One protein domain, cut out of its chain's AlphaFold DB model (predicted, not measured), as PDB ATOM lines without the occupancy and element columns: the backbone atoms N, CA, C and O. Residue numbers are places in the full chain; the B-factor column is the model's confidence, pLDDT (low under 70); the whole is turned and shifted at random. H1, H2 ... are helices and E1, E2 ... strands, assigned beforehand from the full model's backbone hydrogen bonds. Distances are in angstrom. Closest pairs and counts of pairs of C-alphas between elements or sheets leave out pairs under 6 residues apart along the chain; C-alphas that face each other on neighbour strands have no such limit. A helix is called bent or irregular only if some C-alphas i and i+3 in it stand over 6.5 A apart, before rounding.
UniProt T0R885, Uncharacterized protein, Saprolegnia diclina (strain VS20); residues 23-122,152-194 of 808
ATOM      1  N   ALA A  23     275.878 273.756 343.146       96.94
ATOM      2  CA  ALA A  23     276.658 272.787 343.910       96.94
ATOM      3  C   ALA A  23     277.621 271.994 343.009       96.94
ATOM      4  O   ALA A  23     278.801 271.882 343.347       96.94
ATOM      5  N   ARG A  24     277.182 271.554 341.820       96.25
ATOM      6  CA  ARG A  24     278.076 270.952 340.824       96.25
ATOM      7  C   ARG A  24     279.156 271.923 340.369       96.25
ATOM      8  O   ARG A  24     280.310 271.521 340.284       96.25
ATOM      9  N   GLN A  25     278.830 273.195 340.140       96.69
ATOM     10  CA  GLN A  25     279.830 274.201 339.761       96.69
ATOM     11  C   GLN A  25     280.942 274.336 340.818       96.69
ATOM     12  O   GLN A  25     282.126 274.371 340.485       96.69
ATOM     13  N   GLN A  26     280.577 274.340 342.104       96.94
ATOM     14  CA  GLN A  26     281.549 274.343 343.202       96.94
ATOM     15  C   GLN A  26     282.361 273.042 343.261       96.94
ATOM     16  O   GLN A  26     283.570 273.079 343.487       96.94
ATOM     17  N   ARG A  27     281.732 271.889 342.997       96.75
ATOM     18  CA  ARG A  27     282.436 270.603 342.884       96.75
ATOM     19  C   ARG A  27     283.441 270.606 341.729       96.75
ATOM     20  O   ARG A  27     284.569 270.163 341.929       96.75
ATOM     21  N   CYS A  28     283.085 271.173 340.574       96.88
ATOM     22  CA  CYS A  28     284.002 271.357 339.452       96.88
ATOM     23  C   CYS A  28     285.245 272.148 339.874       96.88
ATOM     24  O   CYS A  28     286.361 271.688 339.634       96.88
ATOM     25  N   LEU A  29     285.065 273.296 340.542       96.06
ATOM     26  CA  LEU A  29     286.173 274.117 341.050       96.06
ATOM     27  C   LEU A  29     287.060 273.355 342.041       96.06
ATOM     28  O   LEU A  29     288.274 273.526 342.026       96.06
ATOM     29  N   ALA A  30     286.461 272.535 342.904       96.25
ATOM     30  CA  ALA A  30     287.180 271.827 343.956       96.25
ATOM     31  C   ALA A  30     287.914 270.564 343.471       96.25
ATOM     32  O   ALA A  30     288.898 270.172 344.097       96.25
ATOM     33  N   GLN A  31     287.420 269.893 342.421       94.69
ATOM     34  CA  GLN A  31     287.876 268.542 342.062       94.69
ATOM     35  C   GLN A  31     288.266 268.347 340.594       94.69
ATOM     36  O   GLN A  31     289.067 267.458 340.301       94.69
ATOM     37  N   TYR A  32     287.702 269.115 339.658       95.50
ATOM     38  CA  TYR A  32     287.835 268.846 338.217       95.50
ATOM     39  C   TYR A  32     288.586 269.935 337.459       95.50
ATOM     40  O   TYR A  32     288.723 269.850 336.242       95.50
ATOM     41  N   ASP A  33     289.081 270.958 338.142       95.38
ATOM     42  CA  ASP A  33     289.648 272.125 337.484       95.38
ATOM     43  C   ASP A  33     290.943 271.826 336.702       95.38
ATOM     44  O   ASP A  33     291.199 272.452 335.678       95.38
ATOM     45  N   ALA A  34     291.701 270.806 337.105       96.75
ATOM     46  CA  ALA A  34     292.862 270.304 336.372       96.75
ATOM     47  C   ALA A  34     292.513 269.326 335.223       96.75
ATOM     48  O   ALA A  34     293.422 268.844 334.536       96.75
ATOM     49  N   ASN A  35     291.230 268.991 335.023       96.44
ATOM     50  CA  ASN A  35     290.757 268.069 333.988       96.44
ATOM     51  C   ASN A  35     290.278 268.832 332.742       96.44
ATOM     52  O   ASN A  35     289.194 269.402 332.732       96.44
ATOM     53  N   GLY A  36     291.033 268.770 331.649       95.56
ATOM     54  CA  GLY A  36     290.701 269.425 330.382       95.56
ATOM     55  C   GLY A  36     289.342 269.011 329.813       95.56
ATOM     56  O   GLY A  36     288.684 269.832 329.184       95.56
ATOM     57  N   ALA A  37     288.863 267.795 330.100       94.00
ATOM     58  CA  ALA A  37     287.601 267.285 329.558       94.00
ATOM     59  C   ALA A  37     286.361 268.077 330.014       94.00
ATOM     60  O   ALA A  37     285.341 268.041 329.332       94.00
ATOM     61  N   VAL A  38     286.432 268.807 331.138       95.94
ATOM     62  CA  VAL A  38     285.309 269.634 331.620       95.94
ATOM     63  C   VAL A  38     285.308 271.062 331.059       95.94
ATOM     64  O   VAL A  38     284.434 271.854 331.413       95.94
ATOM     65  N   TYR A  39     286.237 271.387 330.155       96.69
ATOM     66  CA  TYR A  39     286.326 272.680 329.475       96.69
ATOM     67  C   TYR A  39     285.977 272.540 327.999       96.69
ATOM     68  O   TYR A  39     286.625 271.772 327.284       96.69
ATOM     69  N   LEU A  40     285.025 273.333 327.511       94.38
ATOM     70  CA  LEU A  40     284.666 273.325 326.090       94.38
ATOM     71  C   LEU A  40     285.839 273.790 325.202       94.38
ATOM     72  O   LEU A  40     286.055 273.238 324.123       94.38
ATOM     73  N   GLU A  41     286.636 274.749 325.682       94.62
ATOM     74  CA  GLU A  41     287.840 275.269 325.025       94.62
ATOM     75  C   GLU A  41     288.816 274.156 324.632       94.62
ATOM     76  O   GLU A  41     289.329 274.171 323.514       94.62
ATOM     77  N   SER A  42     289.017 273.148 325.486       93.00
ATOM     78  CA  SER A  42     289.945 272.043 325.198       93.00
ATOM     79  C   SER A  42     289.600 271.323 323.888       93.00
ATOM     80  O   SER A  42     290.480 271.019 323.082       93.00
ATOM     81  N   VAL A  43     288.306 271.104 323.646       90.19
ATOM     82  CA  VAL A  43     287.789 270.391 322.478       90.19
ATOM     83  C   VAL A  43     287.779 271.305 321.261       90.19
ATOM     84  O   VAL A  43     288.174 270.881 320.175       90.19
ATOM     85  N   LEU A  44     287.367 272.564 321.427       90.31
ATOM     86  CA  LEU A  44     287.282 273.526 320.325       90.31
ATOM     87  C   LEU A  44     288.652 273.878 319.742       90.31
ATOM     88  O   LEU A  44     288.775 273.987 318.526       90.31
ATOM     89  N   ARG A  45     289.689 273.976 320.580       92.00
ATOM     90  CA  ARG A  45     291.074 274.214 320.138       92.00
ATOM     91  C   ARG A  45     291.659 273.058 319.321       92.00
ATOM     92  O   ARG A  45     292.561 273.278 318.524       92.00
ATOM     93  N   ASN A  46     291.129 271.845 319.502       87.94
ATOM     94  CA  ASN A  46     291.630 270.603 318.900       87.94
ATOM     95  C   ASN A  46     290.661 269.991 317.870       87.94
ATOM     96  O   ASN A  46     290.774 268.816 317.524       87.94
ATOM     97  N   THR A  47     289.696 270.770 317.375       85.94
ATOM     98  CA  THR A  47     288.731 270.342 316.351       85.94
ATOM     99  C   THR A  47     288.950 271.123 315.053       85.94
ATOM    100  O   THR A  47     289.315 272.296 315.082       85.94
ATOM    101  N   ASP A  48     288.687 270.506 313.896       85.44
ATOM    102  CA  ASP A  48     288.636 271.235 312.622       85.44
ATOM    103  C   ASP A  48     287.548 272.319 312.679       85.44
ATOM    104  O   ASP A  48     286.347 272.039 312.634       85.44
ATOM    105  N   ARG A  49     287.987 273.578 312.756       80.06
ATOM    106  CA  ARG A  49     287.108 274.745 312.882       80.06
ATOM    107  C   ARG A  49     286.164 274.931 311.700       80.06
ATOM    108  O   ARG A  49     285.050 275.406 311.891       80.06
ATOM    109  N   HIS A  50     286.588 274.594 310.480       82.31
ATOM    110  CA  HIS A  50     285.755 274.775 309.293       82.31
ATOM    111  C   HIS A  50     284.633 273.745 309.279       82.31
ATOM    112  O   HIS A  50     283.478 274.101 309.043       82.31
ATOM    113  N   ALA A  51     284.965 272.494 309.601       85.00
ATOM    114  CA  ALA A  51     283.977 271.439 309.771       85.00
ATOM    115  C   ALA A  51     283.025 271.747 310.939       85.00
ATOM    116  O   ALA A  51     281.810 271.612 310.799       85.00
ATOM    117  N   PHE A  52     283.559 272.226 312.068       83.88
ATOM    118  CA  PHE A  52     282.765 272.599 313.237       83.88
ATOM    119  C   PHE A  52     281.798 273.747 312.938       83.88
ATOM    120  O   PHE A  52     280.603 273.629 313.208       83.88
ATOM    121  N   ALA A  53     282.284 274.841 312.345       81.69
ATOM    122  CA  ALA A  53     281.453 275.993 312.014       81.69
ATOM    123  C   ALA A  53     280.362 275.628 310.998       81.69
ATOM    124  O   ALA A  53     279.207 275.997 311.186       81.69
ATOM    125  N   ALA A  54     280.691 274.836 309.972       82.75
ATOM    126  CA  ALA A  54     279.711 274.371 308.993       82.75
ATOM    127  C   ALA A  54     278.614 273.485 309.613       82.75
ATOM    128  O   ALA A  54     277.470 273.526 309.163       82.75
ATOM    129  N   ALA A  55     278.953 272.690 310.633       80.94
ATOM    130  CA  ALA A  55     278.016 271.777 311.283       80.94
ATOM    131  C   ALA A  55     277.172 272.440 312.385       80.94
ATOM    132  O   ALA A  55     276.018 272.059 312.573       80.94
ATOM    133  N   TYR A  56     277.735 273.404 313.121       80.56
ATOM    134  CA  TYR A  56     277.141 273.896 314.368       80.56
ATOM    135  C   TYR A  56     277.005 275.418 314.466       80.56
ATOM    136  O   TYR A  56     276.211 275.892 315.272       80.56
ATOM    137  N   HIS A  57     277.712 276.198 313.651       81.06
ATOM    138  CA  HIS A  57     277.634 277.663 313.640       81.06
ATOM    139  C   HIS A  57     276.729 278.141 312.488       81.06
ATOM    140  O   HIS A  57     277.130 278.929 311.633       81.06
ATOM    141  N   THR A  58     275.501 277.621 312.435       82.38
ATOM    142  CA  THR A  58     274.462 278.062 311.494       82.38
ATOM    143  C   THR A  58     273.426 278.933 312.208       82.38
ATOM    144  O   THR A  58     273.116 278.651 313.365       82.38
ATOM    145  N   PRO A  59     272.861 279.966 311.548       84.31
ATOM    146  CA  PRO A  59     271.820 280.793 312.146       84.31
ATOM    147  C   PRO A  59     270.633 279.965 312.657       84.31
ATOM    148  O   PRO A  59     270.025 279.212 311.895       84.31
ATOM    149  N   GLY A  60     270.295 280.121 313.933       83.81
ATOM    150  CA  GLY A  60     269.248 279.370 314.622       83.81
ATOM    151  C   GLY A  60     269.663 277.969 315.077       83.81
ATOM    152  O   GLY A  60     268.794 277.183 315.450       83.81
ATOM    153  N   SER A  61     270.954 277.626 315.046       90.94
ATOM    154  CA  SER A  61     271.420 276.355 315.599       90.94
ATOM    155  C   SER A  61     271.305 276.337 317.125       90.94
ATOM    156  O   SER A  61     271.422 277.360 317.802       90.94
ATOM    157  N   ASN A  62     271.165 275.138 317.688       93.12
ATOM    158  CA  ASN A  62     271.171 274.951 319.138       93.12
ATOM    159  C   ASN A  62     272.468 275.454 319.789       93.12
ATOM    160  O   ASN A  62     272.436 275.949 320.907       93.12
ATOM    161  N   TYR A  63     273.606 275.349 319.095       92.31
ATOM    162  CA  TYR A  63     274.886 275.840 319.604       92.31
ATOM    163  C   TYR A  63     274.954 277.372 319.626       92.31
ATOM    164  O   TYR A  63     275.450 277.945 320.596       92.31
ATOM    165  N   GLU A  64     274.418 278.037 318.598       92.00
ATOM    166  CA  GLU A  64     274.328 279.498 318.580       92.00
ATOM    167  C   GLU A  64     273.480 280.006 319.747       92.00
ATOM    168  O   GLU A  64     273.926 280.858 320.514       92.00
ATOM    169  N   ILE A  65     272.282 279.435 319.897       93.56
ATOM    170  CA  ILE A  65     271.324 279.809 320.938       93.56
ATOM    171  C   ILE A  65     271.914 279.562 322.329       93.56
ATOM    172  O   ILE A  65     271.917 280.459 323.167       93.56
ATOM    173  N   ALA A  66     272.433 278.356 322.565       94.75
ATOM    174  CA  ALA A  66     272.846 277.929 323.893       94.75
ATOM    175  C   ALA A  66     274.165 278.564 324.359       94.75
ATOM    176  O   ALA A  66     274.330 278.812 325.552       94.75
ATOM    177  N   ILE A  67     275.116 278.801 323.447       94.75
ATOM    178  CA  ILE A  67     276.488 279.205 323.794       94.75
ATOM    179  C   ILE A  67     276.862 280.545 323.164       94.75
ATOM    180  O   ILE A  67     277.215 281.472 323.892       94.75
ATOM    181  N   LEU A  68     276.799 280.670 321.832       92.94
ATOM    182  CA  LEU A  68     277.388 281.827 321.141       92.94
ATOM    183  C   LEU A  68     276.752 283.153 321.560       92.94
ATOM    184  O   LEU A  68     277.485 284.080 321.888       92.94
ATOM    185  N   ARG A  69     275.417 283.234 321.640       92.12
ATOM    186  CA  ARG A  69     274.722 284.473 322.041       92.12
ATOM    187  C   ARG A  69     275.152 284.978 323.417       92.12
ATOM    188  O   ARG A  69     275.346 286.179 323.602       92.12
ATOM    189  N   GLY A  70     275.333 284.063 324.370       92.81
ATOM    190  CA  GLY A  70     275.799 284.397 325.714       92.81
ATOM    191  C   GLY A  70     277.233 284.936 325.716       92.81
ATOM    192  O   GLY A  70     277.527 285.898 326.425       92.81
ATOM    193  N   LEU A  71     278.110 284.379 324.873       95.06
ATOM    194  CA  LEU A  71     279.484 284.864 324.705       95.06
ATOM    195  C   LEU A  71     279.524 286.235 324.017       95.06
ATOM    196  O   LEU A  71     280.176 287.148 324.522       95.06
ATOM    197  N   GLU A  72     278.787 286.404 322.917       93.88
ATOM    198  CA  GLU A  72     278.681 287.657 322.153       93.88
ATOM    199  C   GLU A  72     278.103 288.813 322.982       93.88
ATOM    200  O   GLU A  72     278.403 289.981 322.730       93.88
ATOM    201  N   GLY A  73     277.312 288.496 324.011       91.56
ATOM    202  CA  GLY A  73     276.790 289.469 324.969       91.56
ATOM    203  C   GLY A  73     277.849 290.106 325.878       91.56
ATOM    204  O   GLY A  73     277.533 291.060 326.591       91.56
ATOM    205  N   THR A  74     279.096 289.618 325.877       94.62
ATOM    206  CA  THR A  74     280.171 290.101 326.756       94.62
ATOM    207  C   THR A  74     281.453 290.419 325.984       94.62
ATOM    208  O   THR A  74     281.798 289.746 325.019       94.62
ATOM    209  N   VAL A  75     282.218 291.419 326.447       95.00
ATOM    210  CA  VAL A  75     283.518 291.769 325.836       95.00
ATOM    211  C   VAL A  75     284.493 290.590 325.911       95.00
ATOM    212  O   VAL A  75     285.099 290.234 324.907       95.00
ATOM    213  N   ALA A  76     284.582 289.937 327.074       95.00
ATOM    214  CA  ALA A  76     285.453 288.780 327.272       95.00
ATOM    215  C   ALA A  76     285.077 287.592 326.367       95.00
ATOM    216  O   ALA A  76     285.955 286.864 325.914       95.00
ATOM    217  N   GLY A  77     283.785 287.391 326.088       95.25
ATOM    218  CA  GLY A  77     283.317 286.287 325.253       95.25
ATOM    219  C   GLY A  77     283.640 286.510 323.781       95.25
ATOM    220  O   GLY A  77     284.100 285.584 323.121       95.25
ATOM    221  N   VAL A  78     283.497 287.744 323.285       95.12
ATOM    222  CA  VAL A  78     283.928 288.117 321.925       95.12
ATOM    223  C   VAL A  78     285.444 287.962 321.765       95.12
ATOM    224  O   VAL A  78     285.892 287.342 320.804       95.12
ATOM    225  N   GLU A  79     286.237 288.440 322.730       94.94
ATOM    226  CA  GLU A  79     287.697 288.262 322.716       94.94
ATOM    227  C   GLU A  79     288.098 286.780 322.718       94.94
ATOM    228  O   GLU A  79     289.005 286.375 321.988       94.94
ATOM    229  N   TRP A  80     287.406 285.952 323.507       94.81
ATOM    230  CA  TRP A  80     287.631 284.510 323.530       94.81
ATOM    231  C   TRP A  80     287.244 283.841 322.204       94.81
ATOM    232  O   TRP A  80     287.998 283.007 321.707       94.81
ATOM    233  N   LEU A  81     286.121 284.227 321.587       92.19
ATOM    234  CA  LEU A  81     285.706 283.715 320.276       92.19
ATOM    235  C   LEU A  81     286.750 284.031 319.195       92.19
ATOM    236  O   LEU A  81     287.118 283.136 318.430       92.19
ATOM    237  N   ASP A  82     287.282 285.256 319.176       91.00
ATOM    238  CA  ASP A  82     288.359 285.662 318.264       91.00
ATOM    239  C   ASP A  82     289.662 284.884 318.537       91.00
ATOM    240  O   ASP A  82     290.351 284.434 317.610       91.00
ATOM    241  N   ALA A  83     289.996 284.672 319.814       90.56
ATOM    242  CA  ALA A  83     291.165 283.898 320.217       90.56
ATOM    243  C   ALA A  83     291.058 282.436 319.760       90.56
ATOM    244  O   ALA A  83     291.991 281.926 319.142       90.56
ATOM    245  N   ILE A  84     289.918 281.779 319.990       89.50
ATOM    246  CA  ILE A  84     289.666 280.397 319.556       89.50
ATOM    247  C   ILE A  84     289.644 280.286 318.032       89.50
ATOM    248  O   ILE A  84     290.204 279.341 317.475       89.50
ATOM    249  N   ALA A  85     289.065 281.268 317.337       85.00
ATOM    250  CA  ALA A  85     289.004 281.281 315.878       85.00
ATOM    251  C   ALA A  85     290.390 281.347 315.206       85.00
ATOM    252  O   ALA A  85     290.529 280.922 314.055       85.00
ATOM    253  N   SER A  86     291.406 281.858 315.910       84.62
ATOM    254  CA  SER A  86     292.776 282.033 315.406       84.62
ATOM    255  C   SER A  86     293.768 280.946 315.848       84.62
ATOM    256  O   SER A  86     294.947 281.024 315.492       84.62
ATOM    257  N   VAL A  87     293.323 279.912 316.575       89.31
ATOM    258  CA  VAL A  87     294.205 278.842 317.069       89.31
ATOM    259  C   VAL A  87     294.785 278.024 315.915       89.31
ATOM    260  O   VAL A  87     294.072 277.405 315.128       89.31
ATOM    261  N   ALA A  88     296.114 278.010 315.846       85.94
ATOM    262  CA  ALA A  88     296.911 277.164 314.969       85.94
ATOM    263  C   ALA A  88     298.192 276.771 315.717       85.94
ATOM    264  O   ALA A  88     299.260 277.331 315.475       85.94
ATOM    265  N   THR A  89     298.056 275.871 316.690       89.56
ATOM    266  CA  THR A  89     299.141 275.432 317.579       89.56
ATOM    267  C   THR A  89     299.644 274.040 317.207       89.56
ATOM    268  O   THR A  89     298.902 273.182 316.730       89.56
ATOM    269  N   SER A  90     300.937 273.812 317.420       93.00
ATOM    270  CA  SER A  90     301.508 272.464 317.471       93.00
ATOM    271  C   SER A  90     301.109 271.743 318.767       93.00
ATOM    272  O   SER A  90     300.672 272.376 319.730       93.00
ATOM    273  N   VAL A  91     301.296 270.417 318.821       91.06
ATOM    274  CA  VAL A  91     300.997 269.618 320.028       91.06
ATOM    275  C   VAL A  91     301.769 270.140 321.247       91.06
ATOM    276  O   VAL A  91     301.177 270.314 322.310       91.06
ATOM    277  N   ASP A  92     303.055 270.464 321.094       94.75
ATOM    278  CA  ASP A  92     303.896 270.957 322.196       94.75
ATOM    279  C   ASP A  92     303.424 272.321 322.731       94.75
ATOM    280  O   ASP A  92     303.407 272.559 323.941       94.75
ATOM    281  N   GLU A  93     303.001 273.221 321.838       95.00
ATOM    282  CA  GLU A  93     302.456 274.530 322.218       95.00
ATOM    283  C   GLU A  93     301.110 274.402 322.935       95.00
ATOM    284  O   GLU A  93     300.854 275.145 323.886       95.00
ATOM    285  N   GLU A  94     300.268 273.456 322.513       94.12
ATOM    286  CA  GLU A  94     298.976 273.193 323.143       94.12
ATOM    287  C   GLU A  94     299.158 272.595 324.544       94.12
ATOM    288  O   GLU A  94     298.557 273.084 325.502       94.12
ATOM    289  N   VAL A  95     300.082 271.641 324.709       94.44
ATOM    290  CA  VAL A  95     300.462 271.105 326.027       94.44
ATOM    291  C   VAL A  95     300.966 272.224 326.945       94.44
ATOM    292  O   VAL A  95     300.519 272.336 328.088       94.44
ATOM    293  N   ALA A  96     301.844 273.103 326.451       96.06
ATOM    294  CA  ALA A  96     302.335 274.243 327.224       96.06
ATOM    295  C   ALA A  96     301.224 275.261 327.551       96.06
ATOM    296  O   ALA A  96     301.263 275.927 328.589       96.06
ATOM    297  N   TYR A  97     300.227 275.424 326.679       95.38
ATOM    298  CA  TYR A  97     299.059 276.265 326.939       95.38
ATOM    299  C   TYR A  97     298.171 275.676 328.046       95.38
ATOM    300  O   TYR A  97     297.803 276.407 328.966       95.38
ATOM    301  N   TRP A  98     297.909 274.368 328.026       96.19
ATOM    302  CA  TRP A  98     297.123 273.672 329.054       96.19
ATOM    303  C   TRP A  98     297.815 273.721 330.418       96.19
ATOM    304  O   TRP A  98     297.208 274.122 331.412       96.19
ATOM    305  N   GLN A  99     299.117 273.423 330.460       96.31
ATOM    306  CA  GLN A  99     299.910 273.463 331.692       96.31
ATOM    307  C   GLN A  99     299.934 274.855 332.333       96.31
ATOM    308  O   GLN A  99     299.864 274.971 333.556       96.31
ATOM    309  N   ARG A 100     299.977 275.926 331.525       96.50
ATOM    310  CA  ARG A 100     299.892 277.310 332.027       96.50
ATOM    311  C   ARG A 100     298.559 277.630 332.705       96.50
ATOM    312  O   ARG A 100     298.543 278.487 333.582       96.50
ATOM    313  N   HIS A 101     297.486 276.931 332.342       96.38
ATOM    314  CA  HIS A 101     296.168 277.047 332.971       96.38
ATOM    315  C   HIS A 101     295.939 276.002 334.076       96.38
ATOM    316  O   HIS A 101     294.826 275.865 334.575       96.38
ATOM    317  N   GLY A 102     296.977 275.259 334.480       96.00
ATOM    318  CA  GLY A 102     296.870 274.227 335.516       96.00
ATOM    319  C   GLY A 102     296.161 272.948 335.059       96.00
ATOM    320  O   GLY A 102     295.830 272.107 335.891       96.00
ATOM    321  N   ILE A 103     295.948 272.773 333.753       96.94
ATOM    322  CA  ILE A 103     295.308 271.586 333.187       96.94
ATOM    323  C   ILE A 103     296.381 270.521 332.952       96.94
ATOM    324  O   ILE A 103     297.292 270.702 332.143       96.94
ATOM    325  N   GLY A 104     296.275 269.408 333.681       94.81
ATOM    326  CA  GLY A 104     297.270 268.329 333.681       94.81
ATOM    327  C   GLY A 104     296.736 266.965 333.247       94.81
ATOM    328  O   GLY A 104     297.513 266.026 333.101       94.81
ATOM    329  N   ALA A 105     295.423 266.826 333.056       92.56
ATOM    330  CA  ALA A 105     294.804 265.571 332.647       92.56
ATOM    331  C   ALA A 105     293.619 265.813 331.710       92.56
ATOM    332  O   ALA A 105     293.005 266.871 331.749       92.56
ATOM    333  N   PHE A 106     293.265 264.808 330.911       91.62
ATOM    334  CA  PHE A 106     292.041 264.791 330.115       91.62
ATOM    335  C   PHE A 106     291.322 263.465 330.364       91.62
ATOM    336  O   PHE A 106     291.756 262.415 329.894       91.62
ATOM    337  N   ARG A 107     290.279 263.493 331.195       90.75
ATOM    338  CA  ARG A 107     289.566 262.307 331.677       90.75
ATOM    339  C   ARG A 107     288.080 262.450 331.401       90.75
ATOM    340  O   ARG A 107     287.432 263.314 331.990       90.75
ATOM    341  N   TYR A 108     287.560 261.583 330.539       91.44
ATOM    342  CA  TYR A 108     286.124 261.469 330.319       91.44
ATOM    343  C   TYR A 108     285.407 260.921 331.558       91.44
ATOM    344  O   TYR A 108     286.008 260.226 332.386       91.44
ATOM    345  N   GLN A 109     284.112 261.207 331.654       92.88
ATOM    346  CA  GLN A 109     283.231 260.539 332.603       92.88
ATOM    347  C   GLN A 109     282.864 259.141 332.094       92.88
ATOM    348  O   GLN A 109     282.857 258.868 330.891       92.88
ATOM    349  N   TRP A 110     282.570 258.239 333.023       93.75
ATOM    350  CA  TRP A 110     282.073 256.907 332.712       93.75
ATOM    351  C   TRP A 110     280.639 257.009 332.177       93.75
ATOM    352  O   TRP A 110     279.786 257.656 332.780       93.75
ATOM    353  N   HIS A 111     280.367 256.387 331.032       91.44
ATOM    354  CA  HIS A 111     279.065 256.452 330.376       91.44
ATOM    355  C   HIS A 111     278.828 255.173 329.573       91.44
ATOM    356  O   HIS A 111     279.766 254.607 329.017       91.44
ATOM    357  N   ASN A 112     277.569 254.754 329.445       92.31
ATOM    358  CA  ASN A 112     277.180 253.608 328.618       92.31
ATOM    359  C   ASN A 112     276.334 253.985 327.390       92.31
ATOM    360  O   ASN A 112     275.454 253.243 326.961       92.31
ATOM    361  N   LEU A 113     276.581 255.169 326.833       90.19
ATOM    362  CA  LEU A 113     275.947 255.595 325.585       90.19
ATOM    363  C   LEU A 113     276.607 254.877 324.415       90.19
ATOM    364  O   LEU A 113     275.937 254.329 323.551       90.19
ATOM    365  N   PHE A 114     277.934 254.835 324.448       89.06
ATOM    366  CA  PHE A 114     278.749 254.022 323.568       89.06
ATOM    367  C   PHE A 114     279.776 253.293 324.416       89.06
ATOM    368  O   PHE A 114     280.315 253.845 325.376       89.06
ATOM    369  N   LEU A 115     280.031 252.049 324.048       90.12
ATOM    370  CA  LEU A 115     281.049 251.210 324.645       90.12
ATOM    371  C   LEU A 115     282.293 251.315 323.754       90.12
ATOM    372  O   LEU A 115     282.224 250.905 322.589       90.12
ATOM    373  N   PRO A 116     283.398 251.899 324.249       89.25
ATOM    374  CA  PRO A 116     284.575 252.134 323.429       89.25
ATOM    375  C   PRO A 116     285.268 250.823 323.035       89.25
ATOM    376  O   PRO A 116     285.389 249.888 323.831       89.25
ATOM    377  N   GLY A 117     285.760 250.777 321.802       89.00
ATOM    378  CA  GLY A 117     286.660 249.755 321.302       89.00
ATOM    379  C   GLY A 117     288.095 249.967 321.788       89.00
ATOM    380  O   GLY A 117     288.565 251.093 321.979       89.00
ATOM    381  N   LEU A 118     288.815 248.867 321.969       87.19
ATOM    382  CA  LEU A 118     290.221 248.852 322.353       87.19
ATOM    383  C   LEU A 118     290.941 247.794 321.531       87.19
ATOM    384  O   LEU A 118     290.537 246.637 321.540       87.19
ATOM    385  N   VAL A 119     292.047 248.160 320.891       87.75
ATOM    386  CA  VAL A 119     292.987 247.201 320.306       87.75
ATOM    387  C   VAL A 119     294.319 247.365 321.014       87.75
ATOM    388  O   VAL A 119     294.963 248.405 320.912       87.75
ATOM    389  N   GLU A 120     294.735 246.336 321.739       86.19
ATOM    390  CA  GLU A 120     295.991 246.328 322.474       86.19
ATOM    391  C   GLU A 120     296.951 245.309 321.873       86.19
ATOM    392  O   GLU A 120     296.585 244.154 321.654       86.19
ATOM    393  N   THR A 121     298.188 245.725 321.612       87.62
ATOM    394  CA  THR A 121     299.197 244.911 320.928       87.62
ATOM    395  C   THR A 121     300.486 244.781 321.733       87.62
ATOM    396  O   THR A 121     300.855 245.662 322.511       87.62
ATOM    397  N   VAL A 122     301.180 243.665 321.521       86.62
ATOM    398  CA  VAL A 122     302.559 243.427 321.950       86.62
ATOM    399  C   VAL A 122     303.439 243.265 320.722       86.62
ATOM    400  O   VAL A 122     303.065 242.584 319.765       86.62
ATOM    401  N   SER A 152     274.653 262.019 333.775       90.81
ATOM    402  CA  SER A 152     275.594 262.857 333.031       90.81
ATOM    403  C   SER A 152     275.308 262.807 331.520       90.81
ATOM    404  O   SER A 152     275.979 262.056 330.808       90.81
ATOM    405  N   PRO A 153     274.339 263.581 330.993       89.81
ATOM    406  CA  PRO A 153     274.096 263.690 329.557       89.81
ATOM    407  C   PRO A 153     275.333 264.127 328.755       89.81
ATOM    408  O   PRO A 153     276.135 264.926 329.245       89.81
ATOM    409  N   PRO A 154     275.480 263.673 327.494       89.94
ATOM    410  CA  PRO A 154     276.408 264.289 326.559       89.94
ATOM    411  C   PRO A 154     275.952 265.714 326.227       89.94
ATOM    412  O   PRO A 154     274.760 265.971 326.066       89.94
ATOM    413  N   PHE A 155     276.912 266.608 325.991       91.38
ATOM    414  CA  PHE A 155     276.659 268.036 325.752       91.38
ATOM    415  C   PHE A 155     275.652 268.341 324.631       91.38
ATOM    416  O   PHE A 155     274.964 269.355 324.658       91.38
ATOM    417  N   VAL A 156     275.526 267.459 323.635       90.75
ATOM    418  CA  VAL A 156     274.523 267.616 322.571       90.75
ATOM    419  C   VAL A 156     273.085 267.675 323.108       90.75
ATOM    420  O   VAL A 156     272.260 268.369 322.519       90.75
ATOM    421  N   LEU A 157     272.781 266.992 324.217       91.88
ATOM    422  CA  LEU A 157     271.470 267.074 324.864       91.88
ATOM    423  C   LEU A 157     271.279 268.409 325.577       91.88
ATOM    424  O   LEU A 157     270.209 268.995 325.453       91.88
ATOM    425  N   ASP A 158     272.315 268.928 326.236       93.44
ATOM    426  CA  ASP A 158     272.250 270.239 326.887       93.44
ATOM    427  C   ASP A 158     271.950 271.333 325.852       93.44
ATOM    428  O   ASP A 158     271.071 272.172 326.054       93.44
ATOM    429  N   LEU A 159     272.609 271.265 324.686       93.81
ATOM    430  CA  LEU A 159     272.330 272.149 323.551       93.81
ATOM    431  C   LEU A 159     270.884 272.014 323.057       93.81
ATOM    432  O   LEU A 159     270.257 273.018 322.733       93.81
ATOM    433  N   LEU A 160     270.346 270.792 322.981       92.94
ATOM    434  CA  LEU A 160     268.961 270.554 322.558       92.94
ATOM    435  C   LEU A 160     267.953 271.155 323.542       92.94
ATOM    436  O   LEU A 160     267.004 271.798 323.100       92.94
ATOM    437  N   PHE A 161     268.162 270.992 324.851       92.81
ATOM    438  CA  PHE A 161     267.286 271.572 325.872       92.81
ATOM    439  C   PHE A 161     267.317 273.104 325.840       92.81
ATOM    440  O   PHE A 161     266.269 273.747 325.813       92.81
ATOM    441  N   ALA A 162     268.512 273.688 325.763       93.62
ATOM    442  CA  ALA A 162     268.691 275.133 325.671       93.62
ATOM    443  C   ALA A 162     268.108 275.718 324.374       93.62
ATOM    444  O   ALA A 162     267.368 276.700 324.412       93.62
ATOM    445  N   GLY A 163     268.361 275.066 323.235       92.75
ATOM    446  CA  GLY A 163     267.796 275.436 321.939       92.75
ATOM    447  C   GLY A 163     266.267 275.393 321.924       92.75
ATOM    448  O   GLY A 163     265.635 276.338 321.455       92.75
ATOM    449  N   HIS A 164     265.671 274.345 322.505       92.31
ATOM    450  CA  HIS A 164     264.215 274.200 322.638       92.31
ATOM    451  C   HIS A 164     263.587 275.345 323.441       92.31
ATOM    452  O   HIS A 164     262.569 275.902 323.037       92.31
ATOM    453  N   CYS A 165     264.227 275.750 324.537       92.69
ATOM    454  CA  CYS A 165     263.769 276.869 325.360       92.69
ATOM    455  C   CYS A 165     264.168 278.251 324.820       92.69
ATOM    456  O   CYS A 165     263.818 279.259 325.433       92.69
ATOM    457  N   ASN A 166     264.904 278.312 323.703       92.94
ATOM    458  CA  ASN A 166     265.552 279.522 323.196       92.94
ATOM    459  C   ASN A 166     266.316 280.283 324.304       92.94
ATOM    460  O   ASN A 166     266.143 281.490 324.470       92.94
ATOM    461  N   ALA A 167     267.116 279.543 325.075       94.06
ATOM    462  CA  ALA A 167     267.830 280.003 326.263       94.06
ATOM    463  C   ALA A 167     269.330 279.662 326.185       94.06
ATOM    464  O   ALA A 167     269.732 278.767 325.440       94.06
ATOM    465  N   SER A 168     270.151 280.347 326.979       95.06
ATOM    466  CA  SER A 168     271.590 280.102 327.097       95.06
ATOM    467  C   SER A 168     271.912 279.088 328.201       95.06
ATOM    468  O   SER A 168     271.244 279.028 329.229       95.06
ATOM    469  N   LEU A 169     272.969 278.296 328.006       95.81
ATOM    470  CA  LEU A 169     273.556 277.434 329.042       95.81
ATOM    471  C   LEU A 169     274.569 278.173 329.927       95.81
ATOM    472  O   LEU A 169     274.972 277.642 330.961       95.81
ATOM    473  N   ILE A 170     275.023 279.361 329.514       96.56
ATOM    474  CA  ILE A 170     276.023 280.124 330.258       96.56
ATOM    475  C   ILE A 170     275.347 280.739 331.477       96.56
ATOM    476  O   ILE A 170     274.444 281.567 331.366       96.56
ATOM    477  N   ARG A 171     275.802 280.340 332.664       93.25
ATOM    478  CA  ARG A 171     275.204 280.795 333.917       93.25
ATOM    479  C   ARG A 171     275.360 282.305 334.066       93.25
ATOM    480  O   ARG A 171     276.439 282.858 333.861       93.25
ATOM    481  N   GLY A 172     274.287 282.964 334.494       89.06
ATOM    482  CA  GLY A 172     274.290 284.403 334.768       89.06
ATOM    483  C   GLY A 172     274.100 285.305 333.544       89.06
ATOM    484  O   GLY A 172     274.083 286.527 333.713       89.06
ATOM    485  N   THR A 173     273.905 284.753 332.342       92.75
ATOM    486  CA  THR A 173     273.401 285.548 331.213       92.75
ATOM    487  C   THR A 173     271.928 285.933 331.433       92.75
ATOM    488  O   THR A 173     271.219 285.286 332.211       92.75
ATOM    489  N   PRO A 174     271.423 286.993 330.771       89.88
ATOM    490  CA  PRO A 174     270.020 287.401 330.901       89.88
ATOM    491  C   PRO A 174     269.012 286.322 330.478       89.88
ATOM    492  O   PRO A 174     267.874 286.332 330.942       89.88
ATOM    493  N   ASP A 175     269.432 285.428 329.588       90.81
ATOM    494  CA  ASP A 175     268.677 284.331 328.992       90.81
ATOM    495  C   ASP A 175     269.128 282.952 329.504       90.81
ATOM    496  O   ASP A 175     268.860 281.943 328.859       90.81
ATOM    497  N   ASP A 176     269.796 282.887 330.660       93.06
ATOM    498  CA  ASP A 176     270.178 281.634 331.324       93.06
ATOM    499  C   ASP A 176     268.962 280.696 331.445       93.06
ATOM    500  O   ASP A 176     267.894 281.088 331.935       93.06
ATOM    501  N   ILE A 177     269.112 279.447 331.003       93.00
ATOM    502  CA  ILE A 177     268.064 278.422 330.994       93.00
ATOM    503  C   ILE A 177     267.457 278.187 332.381       93.00
ATOM    504  O   ILE A 177     266.269 277.886 332.489       93.00
ATOM    505  N   LEU A 178     268.229 278.382 333.453       91.31
ATOM    506  CA  LEU A 178     267.753 278.224 334.829       91.31
ATOM    507  C   LEU A 178     266.855 279.381 335.290       91.31
ATOM    508  O   LEU A 178     266.154 279.243 336.293       91.31
ATOM    509  N   ASN A 179     266.861 280.505 334.568       90.25
ATOM    510  CA  ASN A 179     266.098 281.719 334.870       90.25
ATOM    511  C   ASN A 179     265.079 282.084 333.778       90.25
ATOM    512  O   ASN A 179     264.297 283.022 333.952       90.25
ATOM    513  N   THR A 180     265.055 281.339 332.672       90.38
ATOM    514  CA  THR A 180     264.219 281.620 331.503       90.38
ATOM    515  C   THR A 180     262.942 280.784 331.514       90.38
ATOM    516  O   THR A 180     262.909 279.642 331.975       90.38
ATOM    517  N   TRP A 181     261.850 281.371 331.027       90.38
ATOM    518  CA  TRP A 181     260.592 280.653 330.839       90.38
ATOM    519  C   TRP A 181     260.703 279.721 329.638       90.38
ATOM    520  O   TRP A 181     261.066 280.159 328.551       90.38
ATOM    521  N   CYS A 182     260.316 278.463 329.818       89.88
ATOM    522  CA  CYS A 182     260.309 277.466 328.754       89.88
ATOM    523  C   CYS A 182     258.915 276.847 328.640       89.88
ATOM    524  O   CYS A 182     258.294 276.536 329.656       89.88
ATOM    525  N   ASP A 183     258.381 276.741 327.421       86.56
ATOM    526  CA  ASP A 183     257.036 276.209 327.141       86.56
ATOM    527  C   ASP A 183     255.906 276.831 327.987       86.56
ATOM    528  O   ASP A 183     254.960 276.165 328.413       86.56
ATOM    529  N   GLY A 184     256.001 278.136 328.266       83.38
ATOM    530  CA  GLY A 184     255.012 278.857 329.079       83.38
ATOM    531  C   GLY A 184     255.029 278.485 330.565       83.38
ATOM    532  O   GLY A 184     254.101 278.832 331.297       83.38
ATOM    533  N   GLN A 185     256.070 277.791 331.021       85.88
ATOM    534  CA  GLN A 185     256.280 277.414 332.411       85.88
ATOM    535  C   GLN A 185     257.343 278.320 333.037       85.88
ATOM    536  O   GLN A 185     258.300 278.732 332.379       85.88
ATOM    537  N   SER A 186     257.165 278.631 334.326       87.25
ATOM    538  CA  SER A 186     258.171 279.350 335.110       87.25
ATOM    539  C   SER A 186     259.495 278.577 335.132       87.25
ATOM    540  O   SER A 186     259.443 277.348 335.033       87.25
ATOM    541  N   PRO A 187     260.641 279.248 335.344       86.38
ATOM    542  CA  PRO A 187     261.945 278.592 335.407       86.38
ATOM    543  C   PRO A 187     261.957 277.411 336.387       86.38
ATOM    544  O   PRO A 187     261.328 277.466 337.451       86.38
ATOM    545  N   ARG A 188     262.632 276.323 336.004       87.62
ATOM    546  CA  ARG A 188     262.670 275.048 336.741       87.62
ATOM    547  C   ARG A 188     264.107 274.551 336.885       87.62
ATOM    548  O   ARG A 188     264.964 274.938 336.096       87.62
ATOM    549  N   PRO A 189     264.378 273.656 337.851       90.69
ATOM    550  CA  PRO A 189     265.646 272.938 337.895       90.69
ATOM    551  C   PRO A 189     265.921 272.200 336.579       90.69
ATOM    552  O   PRO A 189     264.997 271.656 335.967       90.69
ATOM    553  N   PHE A 190     267.194 272.122 336.185       92.19
ATOM    554  CA  PHE A 190     267.613 271.483 334.932       92.19
ATOM    555  C   PHE A 190     267.173 270.010 334.830       92.19
ATOM    556  O   PHE A 190     266.746 269.552 333.778       92.19
ATOM    557  N   GLU A 191     267.152 269.277 335.948       92.31
ATOM    558  CA  GLU A 191     266.649 267.893 336.017       92.31
ATOM    559  C   GLU A 191     265.197 267.711 335.533       92.31
ATOM    560  O   GLU A 191     264.777 266.598 335.231       92.31
ATOM    561  N   SER A 192     264.407 268.785 335.419       90.19
ATOM    562  CA  SER A 192     263.034 268.689 334.915       90.19
ATOM    563  C   SER A 192     262.947 268.329 333.426       90.19
ATOM    564  O   SER A 192     261.930 267.771 333.008       90.19
ATOM    565  N   PHE A 193     264.010 268.559 332.644       89.25
ATOM    566  CA  PHE A 193     264.039 268.289 331.201       89.25
ATOM    567  C   PHE A 193     263.988 266.799 330.832       89.25
ATOM    568  O   PHE A 193     263.587 266.463 329.721       89.25
ATOM    569  N   ILE A 194     264.326 265.893 331.755       88.88
ATOM    570  CA  ILE A 194     264.251 264.437 331.522       88.88
ATOM    571  C   ILE A 194     262.914 263.801 331.909       88.88
ATOM    572  O   ILE A 194     262.731 262.603 331.708       88.88
TER     573      ILE A 194
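This is residues 23 to 122 and 152 to 194 of the 808 residues of an uncharacterized protein of Saprolegnia diclina (strain VS20) (UniProt T0R885). The model is a loosely knit cluster of short helices with a thin arm: the chain winds through H2, H3, H4 and H5 in a turn that comes back to H2, and H7 meets H4 at a corner, about perpendicular to it, where the last residues of H7 come close to the first of H4. H1 and H6 lie on the outskirts, residues 165 to 189 and H8 make the end away from H6, and residues 114 to 122, including E1, stick out. The printed part has 143 residues, with eight named helices and one named strand in the order H1 to H6, E1, H7, H8; E1 pairs with no named strand, and the class is mostly helix. It is only just compact, close to loose, with a radius of gyration of the C-alphas of 17.0 A, and elongated, spanning 58 by 35 by 32 A.

H1, residues 23 to 32, begins with C-alpha 23 at (276.658, 272.787, 343.910) and is 13.1 A long. H2 is residues 40 to 45, 8.8 A, and H3 is residues 49 to 56, 10.1 A. H4, residues 62 to 72, measures 15.1 A and is irregular: C-alphas 66 and 69 are 7.1 A apart. H5 is residues 75 to 85, 15.5 A, and H6 is residues 91 to 100, 14.3 A. E1, residues 117 to 122, runs 17.1 A to C-alpha 122 at (302.559, 243.427, 321.950). H7 is residues 155 to 164, 14.2 A. H8, residues 190 to 194, is 8.5 A long and ends with C-alpha 194 at (264.251, 264.437, 331.522).

H4 is the hub, touching H3, H5 and H7. H4 and H7 are about perpendicular at 86 degrees, their closest C-alphas, of Asn 62 and Gly 163, 4.4 A apart. H4 and H5 touch only at the corner, closest at C-alphas of Leu 71 and Gly 77, 4.1 A. H3 and H4 only just touch, with 3 pairs of C-alphas within 8 A, and only at the corner, closest at Tyr 56 and Tyr 63, 6.0 A. H2 and H5 only just touch, with 3 such pairs, closest at C-alphas of Arg 45 and Ile 84, 6.4 A, at a steep tilt of 40 degrees, the same way. H8 is close to but not clearly touching H7: the closest C-alphas, of Phe 161 and Phe 193, are 7.1 A apart. H1 and H6 touch no helix. In H1, H2, H3, H5, H6 and H7 every O i to N i+4 pair is within hydrogen-bond range; in H4 5 of 7 are, and in H8 0 of 1, with 1 of 2 O i to N i+3 pairs.

The two C-alphas farthest apart, of Val 122 and Gly 184, are 59.7 A apart. Residues 123 to 151 are not printed, and C-alphas 122 and 152 across the cut are 35.0 A apart. The links H6 to E1 and H7 to H8 are long. The mean pLDDT of the printed part is 91.4, and no printed residue is under 70.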